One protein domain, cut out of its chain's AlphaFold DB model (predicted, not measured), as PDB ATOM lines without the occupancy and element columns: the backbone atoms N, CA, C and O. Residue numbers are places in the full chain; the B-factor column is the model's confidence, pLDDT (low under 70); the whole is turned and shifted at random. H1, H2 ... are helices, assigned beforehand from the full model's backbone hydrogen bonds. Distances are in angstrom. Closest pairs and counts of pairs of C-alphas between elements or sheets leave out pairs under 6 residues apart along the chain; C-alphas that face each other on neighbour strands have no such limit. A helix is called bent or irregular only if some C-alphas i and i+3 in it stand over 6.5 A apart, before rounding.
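What this domain is: This is residues 610 to 706 of the 870 residues of an uncharacterized protein of Stylonychia lemnae (UniProt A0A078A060). One long helix, H5, sticks out like a handle from a small head in which four shorter helices gather round its first turns. In the head H1 and H2 fold back on each other and cross H5, and H3 packs on it with H4 at the corner. The printed part has 97 residues, with five named helices in the order H1 to H5 and no named strand, an all-helix class. It is loose, with a radius of gyration of the C-alphas of 17.4 A and spans of 59 by 29 by 24 A.

How they stand to each other: Start at the hub, H5, residues 669 to 706. Its residues 669 to 679 touch H3, residues 642 to 653, at a steep tilt of 41 degrees, closest at the C-alphas of Cys 649 and Tyr 676, 6.1 A. H4, residues 659 to 667, touches H5 only at the corner, closest at C-alphas 665 and 672, 6.8 A. H3 and H4 form a hairpin and only just touch, with 3 pairs of C-alphas within 8 A, closest at Ser 650 and Leu 662, 6.7 A. H2, residues 630 to 638, only just touches H5, about perpendicular at 82 degrees, with 3 such pairs, closest at Met 634 and Leu 670, 7.4 A. H1, residues 610 to 624, makes a hairpin with H2, closest at C-alphas 624 and 633, 6.5 A. Every O i to N i+4 pair is within hydrogen-bond range in H1, H2, H3 and H5; in H4, 4 of 5.

Where its parts are: Find C-alpha 669 at (114.061, 155.070, 123.341); H5 runs 55.0 A to C-alpha 706 at (156.867, 130.874, 98.792). H1 begins at (121.346, 157.521, 103.539) and spans 20.6 A, H3 15.9 A, H4 14.0 A, H2 12.4 A. H4 is irregular: C-alphas 664 and 667 are 7.3 A apart.

The domain as a whole: Residues 682 to 706 of H5 stand free; the body without them spans 30 by 26 by 22 A. The printed part has no cut, and its four links are tight. Mean pLDDT of the printed part is 74.5; residues 610 to 628, 636, 639 to 642 and 702 are under 70.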
ATOM      1  N   LYS A 610     121.412 158.653 102.597       55.25
ATOM      2  CA  LYS A 610     121.346 157.521 103.539       55.25
ATOM      3  C   LYS A 610     122.730 157.232 104.143       55.25
ATOM      4  O   LYS A 610     122.844 157.092 105.353       55.25
ATOM      5  N   GLN A 611     123.764 157.274 103.304       52.03
ATOM      6  CA  GLN A 611     125.155 157.038 103.679       52.03
ATOM      7  C   GLN A 611     125.741 158.149 104.571       52.03
ATOM      8  O   GLN A 611     126.488 157.854 105.498       52.03
ATOM      9  N   GLU A 612     125.382 159.421 104.360       54.38
ATOM     10  CA  GLU A 612     125.783 160.510 105.267       54.38
ATOM     11  C   GLU A 612     125.114 160.385 106.643       54.38
ATOM     12  O   GLU A 612     125.788 160.575 107.654       54.38
ATOM     13  N   ARG A 613     123.825 160.010 106.709       55.75
ATOM     14  CA  ARG A 613     123.168 159.729 107.999       55.75
ATOM     15  C   ARG A 613     123.779 158.522 108.698       55.75
ATOM     16  O   ARG A 613     124.058 158.609 109.887       55.75
ATOM     17  N   GLU A 614     124.055 157.444 107.968       54.97
ATOM     18  CA  GLU A 614     124.753 156.269 108.501       54.97
ATOM     19  C   GLU A 614     126.141 156.640 109.044       54.97
ATOM     20  O   GLU A 614     126.467 156.254 110.162       54.97
ATOM     21  N   ASN A 615     126.917 157.471 108.343       59.91
ATOM     22  CA  ASN A 615     128.228 157.931 108.813       59.91
ATOM     23  C   ASN A 615     128.147 158.855 110.046       59.91
ATOM     24  O   ASN A 615     128.956 158.719 110.969       59.91
ATOM     25  N   ILE A 616     127.175 159.772 110.105       60.22
ATOM     26  CA  ILE A 616     126.929 160.617 111.290       60.22
ATOM     27  C   ILE A 616     126.520 159.743 112.483       60.22
ATOM     28  O   ILE A 616     127.038 159.902 113.583       60.22
ATOM     29  N   LEU A 617     125.651 158.759 112.262       55.34
ATOM     30  CA  LEU A 617     125.172 157.845 113.292       55.34
ATOM     31  C   LEU A 617     126.284 156.902 113.796       55.34
ATOM     32  O   LEU A 617     126.446 156.733 115.004       55.34
ATOM     33  N   ILE A 618     127.104 156.352 112.893       61.44
ATOM     34  CA  ILE A 618     128.280 155.527 113.218       61.44
ATOM     35  C   ILE A 618     129.324 156.337 113.990       61.44
ATOM     36  O   ILE A 618     129.853 155.840 114.982       61.44
ATOM     37  N   SER A 619     129.619 157.578 113.593       58.00
ATOM     38  CA  SER A 619     130.595 158.422 114.303       58.00
ATOM     39  C   SER A 619     130.084 158.871 115.676       58.00
ATOM     40  O   SER A 619     130.813 158.733 116.662       58.00
ATOM     41  N   SER A 620     128.815 159.280 115.791       56.03
ATOM     42  CA  SER A 620     128.171 159.571 117.081       56.03
ATOM     43  C   SER A 620     128.177 158.368 118.027       56.03
ATOM     44  O   SER A 620     128.441 158.532 119.216       56.03
ATOM     45  N   ILE A 621     127.961 157.147 117.523       56.41
ATOM     46  CA  ILE A 621     127.979 155.931 118.352       56.41
ATOM     47  C   ILE A 621     129.407 155.434 118.620       56.41
ATOM     48  O   ILE A 621     129.684 154.948 119.711       56.41
ATOM     49  N   THR A 622     130.362 155.648 117.715       61.28
ATOM     50  CA  THR A 622     131.795 155.408 117.989       61.28
ATOM     51  C   THR A 622     132.307 156.318 119.110       61.28
ATOM     52  O   THR A 622     133.153 155.911 119.910       61.28
ATOM     53  N   ASN A 623     131.756 157.529 119.218       58.22
ATOM     54  CA  ASN A 623     131.982 158.415 120.353       58.22
ATOM     55  C   ASN A 623     131.190 157.964 121.595       58.22
ATOM     56  O   ASN A 623     131.780 157.869 122.668       58.22
ATOM     57  N   SER A 624     129.916 157.569 121.469       56.41
ATOM     58  CA  SER A 624     129.129 157.077 122.615       56.41
ATOM     59  C   SER A 624     129.645 155.751 123.195       56.41
ATOM     60  O   SER A 624     129.402 155.466 124.360       56.41
ATOM     61  N   ILE A 625     130.388 154.942 122.433       60.47
ATOM     62  CA  ILE A 625     131.117 153.757 122.925       60.47
ATOM     63  C   ILE A 625     132.274 154.151 123.867       60.47
ATOM     64  O   ILE A 625     132.649 153.355 124.724       60.47
ATOM     65  N   LYS A 626     132.810 155.375 123.754       57.56
ATOM     66  CA  LYS A 626     133.814 155.932 124.681       57.56
ATOM     67  C   LYS A 626     133.172 156.631 125.887       57.56
ATOM     68  O   LYS A 626     133.777 156.646 126.955       57.56
ATOM     69  N   CYS A 627     131.967 157.182 125.734       50.56
ATOM     70  CA  CYS A 627     131.181 157.753 126.830       50.56
ATOM     71  C   CYS A 627     130.643 156.645 127.750       50.56
ATOM     72  O   CYS A 627     129.707 155.926 127.403       50.56
ATOM     73  N   SER A 628     131.212 156.523 128.950       58.12
ATOM     74  CA  SER A 628     130.761 155.583 129.989       58.12
ATOM     75  C   SER A 628     129.658 156.143 130.904       58.12
ATOM     76  O   SER A 628     129.318 155.511 131.903       58.12
ATOM     77  N   ASN A 629     129.112 157.323 130.592       73.88
ATOM     78  CA  ASN A 629     128.156 158.052 131.424       73.88
ATOM     79  C   ASN A 629     126.763 158.102 130.768       73.88
ATOM     80  O   ASN A 629     126.602 158.640 129.673       73.88
ATOM     81  N   GLU A 630     125.734 157.600 131.459       74.81
ATOM     82  CA  GLU A 630     124.352 157.562 130.948       74.81
ATOM     83  C   GLU A 630     123.784 158.963 130.647       74.81
ATOM     84  O   GLU A 630     122.962 159.119 129.746       74.81
ATOM     85  N   GLN A 631     124.263 160.005 131.339       74.38
ATOM     86  CA  GLN A 631     123.859 161.394 131.080       74.38
ATOM     87  C   GLN A 631     124.359 161.928 129.725       74.38
ATOM     88  O   GLN A 631     123.770 162.855 129.170       74.38
ATOM     89  N   GLU A 632     125.438 161.357 129.184       71.88
ATOM     90  CA  GLU A 632     125.947 161.689 127.850       71.88
ATOM     91  C   GLU A 632     125.232 160.871 126.767       71.88
ATOM     92  O   GLU A 632     124.951 161.409 125.697       71.88
ATOM     93  N   GLU A 633     124.850 159.619 127.060       71.88
ATOM     94  CA  GLU A 633     123.954 158.846 126.185       71.88
ATOM     95  C   GLU A 633     122.596 159.545 126.014       71.88
ATOM     96  O   GLU A 633     122.139 159.680 124.881       71.88
ATOM     97  N   MET A 634     121.993 160.056 127.096       72.56
ATOM     98  CA  MET A 634     120.738 160.823 127.024       72.56
ATOM     99  C   MET A 634     120.879 162.095 126.178       72.56
ATOM    100  O   MET A 634     120.096 162.297 125.258       72.56
ATOM    101  N   LYS A 635     121.922 162.912 126.382       75.12
ATOM    102  CA  LYS A 635     122.127 164.126 125.564       75.12
ATOM    103  C   LYS A 635     122.368 163.829 124.081       75.12
ATOM    104  O   LYS A 635     122.004 164.633 123.227       75.12
ATOM    105  N   LEU A 636     122.989 162.692 123.755       66.94
ATOM    106  CA  LEU A 636     123.125 162.223 122.371       66.94
ATOM    107  C   LEU A 636     121.791 161.739 121.785       66.94
ATOM    108  O   LEU A 636     121.577 161.903 120.585       66.94
ATOM    109  N   LEU A 637     120.907 161.185 122.616       71.00
ATOM    110  CA  LEU A 637     119.548 160.792 122.248       71.00
ATOM    111  C   LEU A 637     118.674 162.029 121.968       71.00
ATOM    112  O   LEU A 637     118.058 162.097 120.909       71.00
ATOM    113  N   ASP A 638     118.717 163.041 122.843       74.69
ATOM    114  CA  ASP A 638     117.966 164.304 122.716       74.69
ATOM    115  C   ASP A 638     118.323 165.101 121.442       74.69
ATOM    116  O   ASP A 638     117.483 165.797 120.872       74.69
ATOM    117  N   MET A 639     119.577 165.013 120.974       63.88
ATOM    118  CA  MET A 639     120.040 165.697 119.753       63.88
ATOM    119  C   MET A 639     119.603 165.016 118.445       63.88
ATOM    120  O   MET A 639     119.750 165.609 117.373       63.88
ATOM    121  N   LEU A 640     119.101 163.779 118.494       62.19
ATOM    122  CA  LEU A 640     118.710 163.003 117.318       62.19
ATOM    123  C   LEU A 640     117.181 162.933 117.233       62.19
ATOM    124  O   LEU A 640     116.544 162.212 117.993       62.19
ATOM    125  N   THR A 641     116.595 163.665 116.278       65.75
ATOM    126  CA  THR A 641     115.138 163.827 116.128       65.75
ATOM    127  C   THR A 641     114.391 162.489 116.168       65.75
ATOM    128  O   THR A 641     114.523 161.635 115.285       65.75
ATOM    129  N   GLU A 642     113.606 162.314 117.234       63.28
ATOM    130  CA  GLU A 642     113.333 160.996 117.821       63.28
ATOM    131  C   GLU A 642     112.660 160.010 116.858       63.28
ATOM    132  O   GLU A 642     113.086 158.860 116.748       63.28
ATOM    133  N   ASP A 643     111.642 160.458 116.113       70.88
ATOM    134  CA  ASP A 643     110.912 159.614 115.158       70.88
ATOM    135  C   ASP A 643     111.780 159.163 113.972       70.88
ATOM    136  O   ASP A 643     111.578 158.066 113.444       70.88
ATOM    137  N   GLN A 644     112.752 159.975 113.533       71.19
ATOM    138  CA  GLN A 644     113.629 159.593 112.425       71.19
ATOM    139  C   GLN A 644     114.718 158.625 112.893       71.19
ATOM    140  O   GLN A 644     114.938 157.612 112.225       71.19
ATOM    141  N   LEU A 645     115.329 158.877 114.059       70.69
ATOM    142  CA  LEU A 645     116.271 157.935 114.666       70.69
ATOM    143  C   LEU A 645     115.593 156.589 114.940       70.69
ATOM    144  O   LEU A 645     116.087 155.554 114.497       70.69
ATOM    145  N   PHE A 646     114.433 156.594 115.610       77.38
ATOM    146  CA  PHE A 646     113.695 155.369 115.916       77.38
ATOM    147  C   PHE A 646     113.379 154.566 114.652       77.38
ATOM    148  O   PHE A 646     113.521 153.342 114.648       77.38
ATOM    149  N   LYS A 647     112.989 155.239 113.566       83.00
ATOM    150  CA  LYS A 647     112.661 154.595 112.292       83.00
ATOM    151  C   LYS A 647     113.878 153.957 111.620       83.00
ATOM    152  O   LYS A 647     113.761 152.824 111.157       83.00
ATOM    153  N   GLU A 648     115.027 154.634 111.584       79.56
ATOM    154  CA  GLU A 648     116.249 154.098 110.962       79.56
ATOM    155  C   GLU A 648     116.896 153.000 111.832       79.56
ATOM    156  O   GLU A 648     117.196 151.920 111.319       79.56
ATOM    157  N   CYS A 649     116.983 153.187 113.156       80.19
ATOM    158  CA  CYS A 649     117.439 152.150 114.089       80.19
ATOM    159  C   CYS A 649     116.529 150.912 114.069       80.19
ATOM    160  O   CYS A 649     117.026 149.790 113.978       80.19
ATOM    161  N   SER A 650     115.203 151.086 114.084       80.94
ATOM    162  CA  SER A 650     114.260 149.961 113.989       80.94
ATOM    163  C   SER A 650     114.329 149.257 112.641       80.94
ATOM    164  O   SER A 650     114.140 148.048 112.585       80.94
ATOM    165  N   GLN A 651     114.583 149.972 111.540       85.25
ATOM    166  CA  GLN A 651     114.716 149.335 110.230       85.25
ATOM    167  C   GLN A 651     115.935 148.403 110.167       85.25
ATOM    168  O   GLN A 651     115.839 147.354 109.537       85.25
ATOM    169  N   LEU A 652     117.028 148.739 110.858       85.62
ATOM    170  CA  LEU A 652     118.226 147.897 110.959       85.62
ATOM    171  C   LEU A 652     118.074 146.775 112.007       85.62
ATOM    172  O   LEU A 652     118.479 145.641 111.768       85.62
ATOM    173  N   LEU A 653     117.419 147.042 113.143       88.19
ATOM    174  CA  LEU A 653     117.172 146.030 114.180       88.19
ATOM    175  C   LEU A 653     116.172 144.936 113.757       88.19
ATOM    176  O   LEU A 653     116.198 143.847 114.329       88.19
ATOM    177  N   LYS A 654     115.326 145.178 112.747       90.12
ATOM    178  CA  LYS A 654     114.340 144.205 112.225       90.12
ATOM    179  C   LYS A 654     114.936 142.940 111.605       90.12
ATOM    180  O   LYS A 654     114.217 141.960 111.452       90.12
ATOM    181  N   GLU A 655     116.225 142.937 111.274       86.38
ATOM    182  CA  GLU A 655     116.937 141.723 110.843       86.38
ATOM    183  C   GLU A 655     117.282 140.786 112.021       86.38
ATOM    184  O   GLU A 655     117.605 139.620 111.806       86.38
ATOM    185  N   TYR A 656     117.200 141.284 113.263       86.31
ATOM    186  CA  TYR A 656     117.640 140.599 114.489       86.31
ATOM    187  C   TYR A 656     116.511 140.413 115.515       86.31
ATOM    188  O   TYR A 656     116.541 139.462 116.294       86.31
ATOM    189  N   PHE A 657     115.516 141.303 115.517       90.62
ATOM    190  CA  PHE A 657     114.414 141.327 116.477       90.62
ATOM    191  C   PHE A 657     113.058 141.412 115.770       90.62
ATOM    192  O   PHE A 657     112.908 142.083 114.749       90.62
ATOM    193  N   ASN A 658     112.045 140.760 116.349       90.75
ATOM    194  CA  ASN A 658     110.675 140.802 115.838       90.75
ATOM    195  C   ASN A 658     110.141 142.249 115.836       90.75
ATOM    196  O   ASN A 658     110.333 142.996 116.796       90.75
ATOM    197  N   ILE A 659     109.424 142.624 114.771       83.94
ATOM    198  CA  ILE A 659     108.750 143.921 114.625       83.94
ATOM    199  C   ILE A 659     107.863 144.229 115.839       83.94
ATOM    200  O   ILE A 659     107.854 145.370 116.288       83.94
ATOM    201  N   ASN A 660     107.163 143.233 116.391       88.50
ATOM    202  CA  ASN A 660     106.274 143.434 117.540       88.50
ATOM    203  C   ASN A 660     107.056 143.873 118.788       88.50
ATOM    204  O   ASN A 660     106.740 144.907 119.363       88.50
ATOM    205  N   PHE A 661     108.155 143.186 119.108       90.50
ATOM    206  CA  PHE A 661     109.060 143.553 120.204       90.50
ATOM    207  C   PHE A 661     109.675 144.950 120.009       90.50
ATOM    208  O   PHE A 661     109.753 145.740 120.943       90.50
ATOM    209  N   LEU A 662     110.067 145.308 118.780       86.69
ATOM    210  CA  LEU A 662     110.577 146.657 118.485       86.69
ATOM    211  C   LEU A 662     109.491 147.747 118.578       86.69
ATOM    212  O   LEU A 662     109.817 148.898 118.861       86.69
ATOM    213  N   ASN A 663     108.218 147.400 118.365       87.38
ATOM    214  CA  ASN A 663     107.086 148.303 118.576       87.38
ATOM    215  C   ASN A 663     106.745 148.444 120.070       87.38
ATOM    216  O   ASN A 663     106.522 149.562 120.520       87.38
ATOM    217  N   GLU A 664     106.756 147.351 120.841       90.56
ATOM    218  CA  GLU A 664     106.610 147.357 122.308       90.56
ATOM    219  C   GLU A 664     107.701 148.213 122.967       90.56
ATOM    220  O   GLU A 664     107.427 149.012 123.858       90.56
ATOM    221  N   LEU A 665     108.939 148.117 122.474       87.62
ATOM    222  CA  LEU A 665     110.039 148.943 122.957       87.62
ATOM    223  C   LEU A 665     109.991 150.406 122.495       87.62
ATOM    224  O   LEU A 665     110.804 151.176 123.002       87.62
ATOM    225  N   LYS A 666     109.078 150.825 121.596       85.31
ATOM    226  CA  LYS A 666     109.058 152.183 120.996       85.31
ATOM    227  C   LYS A 666     109.139 153.306 122.038       85.31
ATOM    228  O   LYS A 666     109.782 154.326 121.794       85.31
ATOM    229  N   GLU A 667     108.495 153.125 123.185       83.56
ATOM    230  CA  GLU A 667     108.469 154.115 124.265       83.56
ATOM    231  C   GLU A 667     109.808 154.183 125.028       83.56
ATOM    232  O   GLU A 667     110.226 155.254 125.469       83.56
ATOM    233  N   ASN A 668     110.555 153.075 125.099       88.19
ATOM    234  CA  ASN A 668     111.868 152.989 125.738       88.19
ATOM    235  C   ASN A 668     113.011 153.278 124.744       88.19
ATOM    236  O   ASN A 668     113.834 152.420 124.403       88.19
ATOM    237  N   LYS A 669     113.068 154.536 124.296       80.38
ATOM    238  CA  LYS A 669     114.061 155.070 123.341       80.38
ATOM    239  C   LYS A 669     115.512 154.746 123.732       80.38
ATOM    240  O   LYS A 669     116.314 154.391 122.868       80.38
ATOM    241  N   LEU A 670     115.838 154.797 125.028       81.38
ATOM    242  CA  LEU A 670     117.169 154.467 125.553       81.38
ATOM    243  C   LEU A 670     117.530 152.990 125.323       81.38
ATOM    244  O   LEU A 670     118.650 152.687 124.910       81.38
ATOM    245  N   LEU A 671     116.593 152.061 125.540       84.19
ATOM    246  CA  LEU A 671     116.830 150.638 125.295       84.19
ATOM    247  C   LEU A 671     116.989 150.339 123.797       84.19
ATOM    248  O   LEU A 671     117.865 149.558 123.431       84.19
ATOM    249  N   ILE A 672     116.228 151.005 122.923       84.19
ATOM    250  CA  ILE A 672     116.404 150.902 121.464       84.19
ATOM    251  C   ILE A 672     117.785 151.410 121.041       84.19
ATOM    252  O   ILE A 672     118.471 150.742 120.270       84.19
ATOM    253  N   PHE A 673     118.228 152.552 121.574       81.69
ATOM    254  CA  PHE A 673     119.566 153.083 121.310       81.69
ATOM    255  C   PHE A 673     120.667 152.123 121.789       81.69
ATOM    256  O   PHE A 673     121.638 151.893 121.069       81.69
ATOM    257  N   ARG A 674     120.488 151.479 122.950       86.44
ATOM    258  CA  ARG A 674     121.409 150.453 123.474       86.44
ATOM    259  C   ARG A 674     121.425 149.177 122.626       86.44
ATOM    260  O   ARG A 674     122.506 148.681 122.317       86.44
ATOM    261  N   LEU A 675     120.267 148.688 122.175       86.88
ATOM    262  CA  LEU A 675     120.167 147.570 121.227       86.88
ATOM    263  C   LEU A 675     120.823 147.910 119.882       86.88
ATOM    264  O   LEU A 675     121.523 147.080 119.303       86.88
ATOM    265  N   TYR A 676     120.662 149.143 119.403       85.12
ATOM    266  CA  TYR A 676     121.271 149.608 118.161       85.12
ATOM    267  C   TYR A 676     122.799 149.784 118.273       85.12
ATOM    268  O   TYR A 676     123.542 149.364 117.383       85.12
ATOM    269  N   LYS A 677     123.290 150.304 119.404       84.75
ATOM    270  CA  LYS A 677     124.717 150.345 119.771       84.75
ATOM    271  C   LYS A 677     125.318 148.935 119.841       84.75
ATOM    272  O   LYS A 677     126.411 148.720 119.322       84.75
ATOM    273  N   LEU A 678     124.585 147.961 120.391       86.88
ATOM    274  CA  LEU A 678     124.976 146.544 120.405       86.88
ATOM    275  C   LEU A 678     125.026 145.939 118.989       86.88
ATOM    276  O   LEU A 678     125.992 145.256 118.653       86.88
ATOM    277  N   TYR A 679     124.029 146.224 118.144       88.38
ATOM    278  CA  TYR A 679     123.998 145.796 116.740       88.38
ATOM    279  C   TYR A 679     125.193 146.340 115.943       88.38
ATOM    280  O   TYR A 679     125.862 145.574 115.248       88.38
ATOM    281  N   LEU A 680     125.520 147.631 116.081       83.06
ATOM    282  CA  LEU A 680     126.696 148.216 115.433       83.06
ATOM    283  C   LEU A 680     128.005 147.602 115.947       83.06
ATOM    284  O   LEU A 680     128.895 147.333 115.143       83.06
ATOM    285  N   LEU A 681     128.116 147.313 117.249       80.81
ATOM    286  CA  LEU A 681     129.286 146.632 117.813       80.81
ATOM    287  C   LEU A 681     129.450 145.210 117.240       80.81
ATOM    288  O   LEU A 681     130.553 144.810 116.869       80.81
ATOM    289  N   HIS A 682     128.346 144.467 117.107       81.94
ATOM    290  CA  HIS A 682     128.322 143.147 116.477       81.94
ATOM    291  C   HIS A 682     128.708 143.218 114.990       81.94
ATOM    292  O   HIS A 682     129.591 142.477 114.554       81.94
ATOM    293  N   SER A 683     128.124 144.149 114.230       80.19
ATOM    294  CA  SER A 683     128.450 144.387 112.817       80.19
ATOM    295  C   SER A 683     129.933 144.734 112.619       80.19
ATOM    296  O   SER A 683     130.616 144.121 111.797       80.19
ATOM    297  N   LEU A 684     130.483 145.628 113.451       76.94
ATOM    298  CA  LEU A 684     131.911 145.953 113.458       76.94
ATOM    299  C   LEU A 684     132.775 144.713 113.742       76.94
ATOM    300  O   LEU A 684     133.755 144.484 113.036       76.94
ATOM    301  N   SER A 685     132.400 143.885 114.725       79.06
ATOM    302  CA  SER A 685     133.144 142.661 115.059       79.06
ATOM    303  C   SER A 685     133.152 141.631 113.922       79.06
ATOM    304  O   SER A 685     134.173 140.983 113.688       79.06
ATOM    305  N   MET A 686     132.055 141.528 113.161       78.12
ATOM    306  CA  MET A 686     131.969 140.672 111.974       78.12
ATOM    307  C   MET A 686     132.850 141.193 110.833       78.12
ATOM    308  O   MET A 686     133.559 140.403 110.215       78.12
ATOM    309  N   ASN A 687     132.875 142.509 110.600       75.88
ATOM    310  CA  ASN A 687     133.740 143.126 109.591       75.88
ATOM    311  C   ASN A 687     135.232 142.978 109.936       75.88
ATOM    312  O   ASN A 687     136.024 142.619 109.067       75.88
ATOM    313  N   ILE A 688     135.620 143.185 111.203       70.88
ATOM    314  CA  ILE A 688     136.995 142.945 111.679       70.88
ATOM    315  C   ILE A 688     137.378 141.480 111.458       70.88
ATOM    316  O   ILE A 688     138.408 141.200 110.851       70.88
ATOM    317  N   LYS A 689     136.513 140.541 111.856       75.94
ATOM    318  CA  LYS A 689     136.753 139.115 111.635       75.94
ATOM    319  C   LYS A 689     136.888 138.764 110.151       75.94
ATOM    320  O   LYS A 689     137.752 137.970 109.801       75.94
ATOM    321  N   GLN A 690     136.080 139.356 109.272       77.50
ATOM    322  CA  GLN A 690     136.203 139.137 107.830       77.50
ATOM    323  C   GLN A 690     137.532 139.682 107.281       77.50
ATOM    324  O   GLN A 690     138.118 139.074 106.388       77.50
ATOM    325  N   ILE A 691     138.045 140.791 107.827       74.06
ATOM    326  CA  ILE A 691     139.381 141.307 107.502       74.06
ATOM    327  C   ILE A 691     140.468 140.331 107.976       74.06
ATOM    328  O   ILE A 691     141.360 140.021 107.189       74.06
ATOM    329  N   ASP A 692     140.376 139.799 109.197       75.56
ATOM    330  CA  ASP A 692     141.321 138.801 109.720       75.56
ATOM    331  C   ASP A 692     141.290 137.499 108.899       75.56
ATOM    332  O   ASP A 692     142.338 136.997 108.489       75.56
ATOM    333  N   ASP A 693     140.103 136.968 108.589       78.00
ATOM    334  CA  ASP A 693     139.926 135.774 107.754       78.00
ATOM    335  C   ASP A 693     140.508 136.001 106.338       78.00
ATOM    336  O   ASP A 693     141.230 135.141 105.820       78.00
ATOM    337  N   ASN A 694     140.307 137.184 105.742       79.38
ATOM    338  CA  ASN A 694     140.907 137.569 104.456       79.38
ATOM    339  C   ASN A 694     142.441 137.715 104.533       79.38
ATOM    340  O   ASN A 694     143.147 137.269 103.625       79.38
ATOM    341  N   GLN A 695     142.985 138.304 105.605       74.25
ATOM    342  CA  GLN A 695     144.436 138.393 105.816       74.25
ATOM    343  C   GLN A 695     145.059 137.006 106.003       74.25
ATOM    344  O   GLN A 695     146.118 136.727 105.444       74.25
ATOM    345  N   ASN A 696     144.391 136.105 106.725       73.06
ATOM    346  CA  ASN A 696     144.829 134.723 106.895       73.06
ATOM    347  C   ASN A 696     144.815 133.953 105.564       73.06
ATOM    348  O   ASN A 696     145.778 133.245 105.261       73.06
ATOM    349  N   GLN A 697     143.799 134.147 104.713       73.38
ATOM    350  CA  GLN A 697     143.796 133.608 103.346       73.38
ATOM    351  C   GLN A 697     144.953 134.168 102.502       73.38
ATOM    352  O   GLN A 697     145.680 133.394 101.879       73.38
ATOM    353  N   ALA A 698     145.190 135.484 102.524       73.31
ATOM    354  CA  ALA A 698     146.301 136.110 101.806       73.31
ATOM    355  C   ALA A 698     147.675 135.599 102.288       73.31
ATOM    356  O   ALA A 698     148.545 135.287 101.471       73.31
ATOM    357  N   ASN A 699     147.854 135.437 103.601       75.50
ATOM    358  CA  ASN A 699     149.058 134.860 104.203       75.50
ATOM    359  C   ASN A 699     149.259 133.395 103.790       75.50
ATOM    360  O   ASN A 699     150.375 133.018 103.429       75.50
ATOM    361  N   ASN A 700     148.195 132.587 103.752       73.62
ATOM    362  CA  ASN A 700     148.252 131.203 103.273       73.62
ATOM    363  C   ASN A 700     148.620 131.130 101.781       73.62
ATOM    364  O   ASN A 700     149.499 130.355 101.405       73.62
ATOM    365  N   ILE A 701     148.035 131.982 100.930       75.06
ATOM    366  CA  ILE A 701     148.388 132.077  99.501       75.06
ATOM    367  C   ILE A 701     149.863 132.479  99.328       75.06
ATOM    368  O   ILE A 701     150.573 131.903  98.501       75.06
ATOM    369  N   MET A 702     150.358 133.427 100.128       67.19
ATOM    370  CA  MET A 702     151.766 133.843 100.116       67.19
ATOM    371  C   MET A 702     152.713 132.758 100.648       67.19
ATOM    372  O   MET A 702     153.828 132.629 100.142       67.19
ATOM    373  N   TYR A 703     152.280 131.947 101.616       73.00
ATOM    374  CA  TYR A 703     153.017 130.778 102.095       73.00
ATOM    375  C   TYR A 703     153.126 129.709 100.997       73.00
ATOM    376  O   TYR A 703     154.233 129.287 100.666       73.00
ATOM    377  N   PHE A 704     152.013 129.353 100.343       71.50
ATOM    378  CA  PHE A 704     152.014 128.432  99.200       71.50
ATOM    379  C   PHE A 704     152.901 128.934  98.051       71.50
ATOM    380  O   PHE A 704     153.769 128.192  97.594       71.50
ATOM    381  N   LYS A 705     152.786 130.209  97.647       73.38
ATOM    382  CA  LYS A 705     153.661 130.807  96.616       73.38
ATOM    383  C   LYS A 705     155.144 130.826  97.004       73.38
ATOM    384  O   LYS A 705     155.996 130.745  96.128       73.38
ATOM    385  N   ARG A 706     155.477 130.921  98.297       70.19
ATOM    386  CA  ARG A 706     156.867 130.874  98.792       70.19
ATOM    387  C   ARG A 706     157.426 129.447  98.883       70.19
ATOM    388  O   ARG A 706     158.645 129.283  98.907       70.19
TER     389      ARG A 706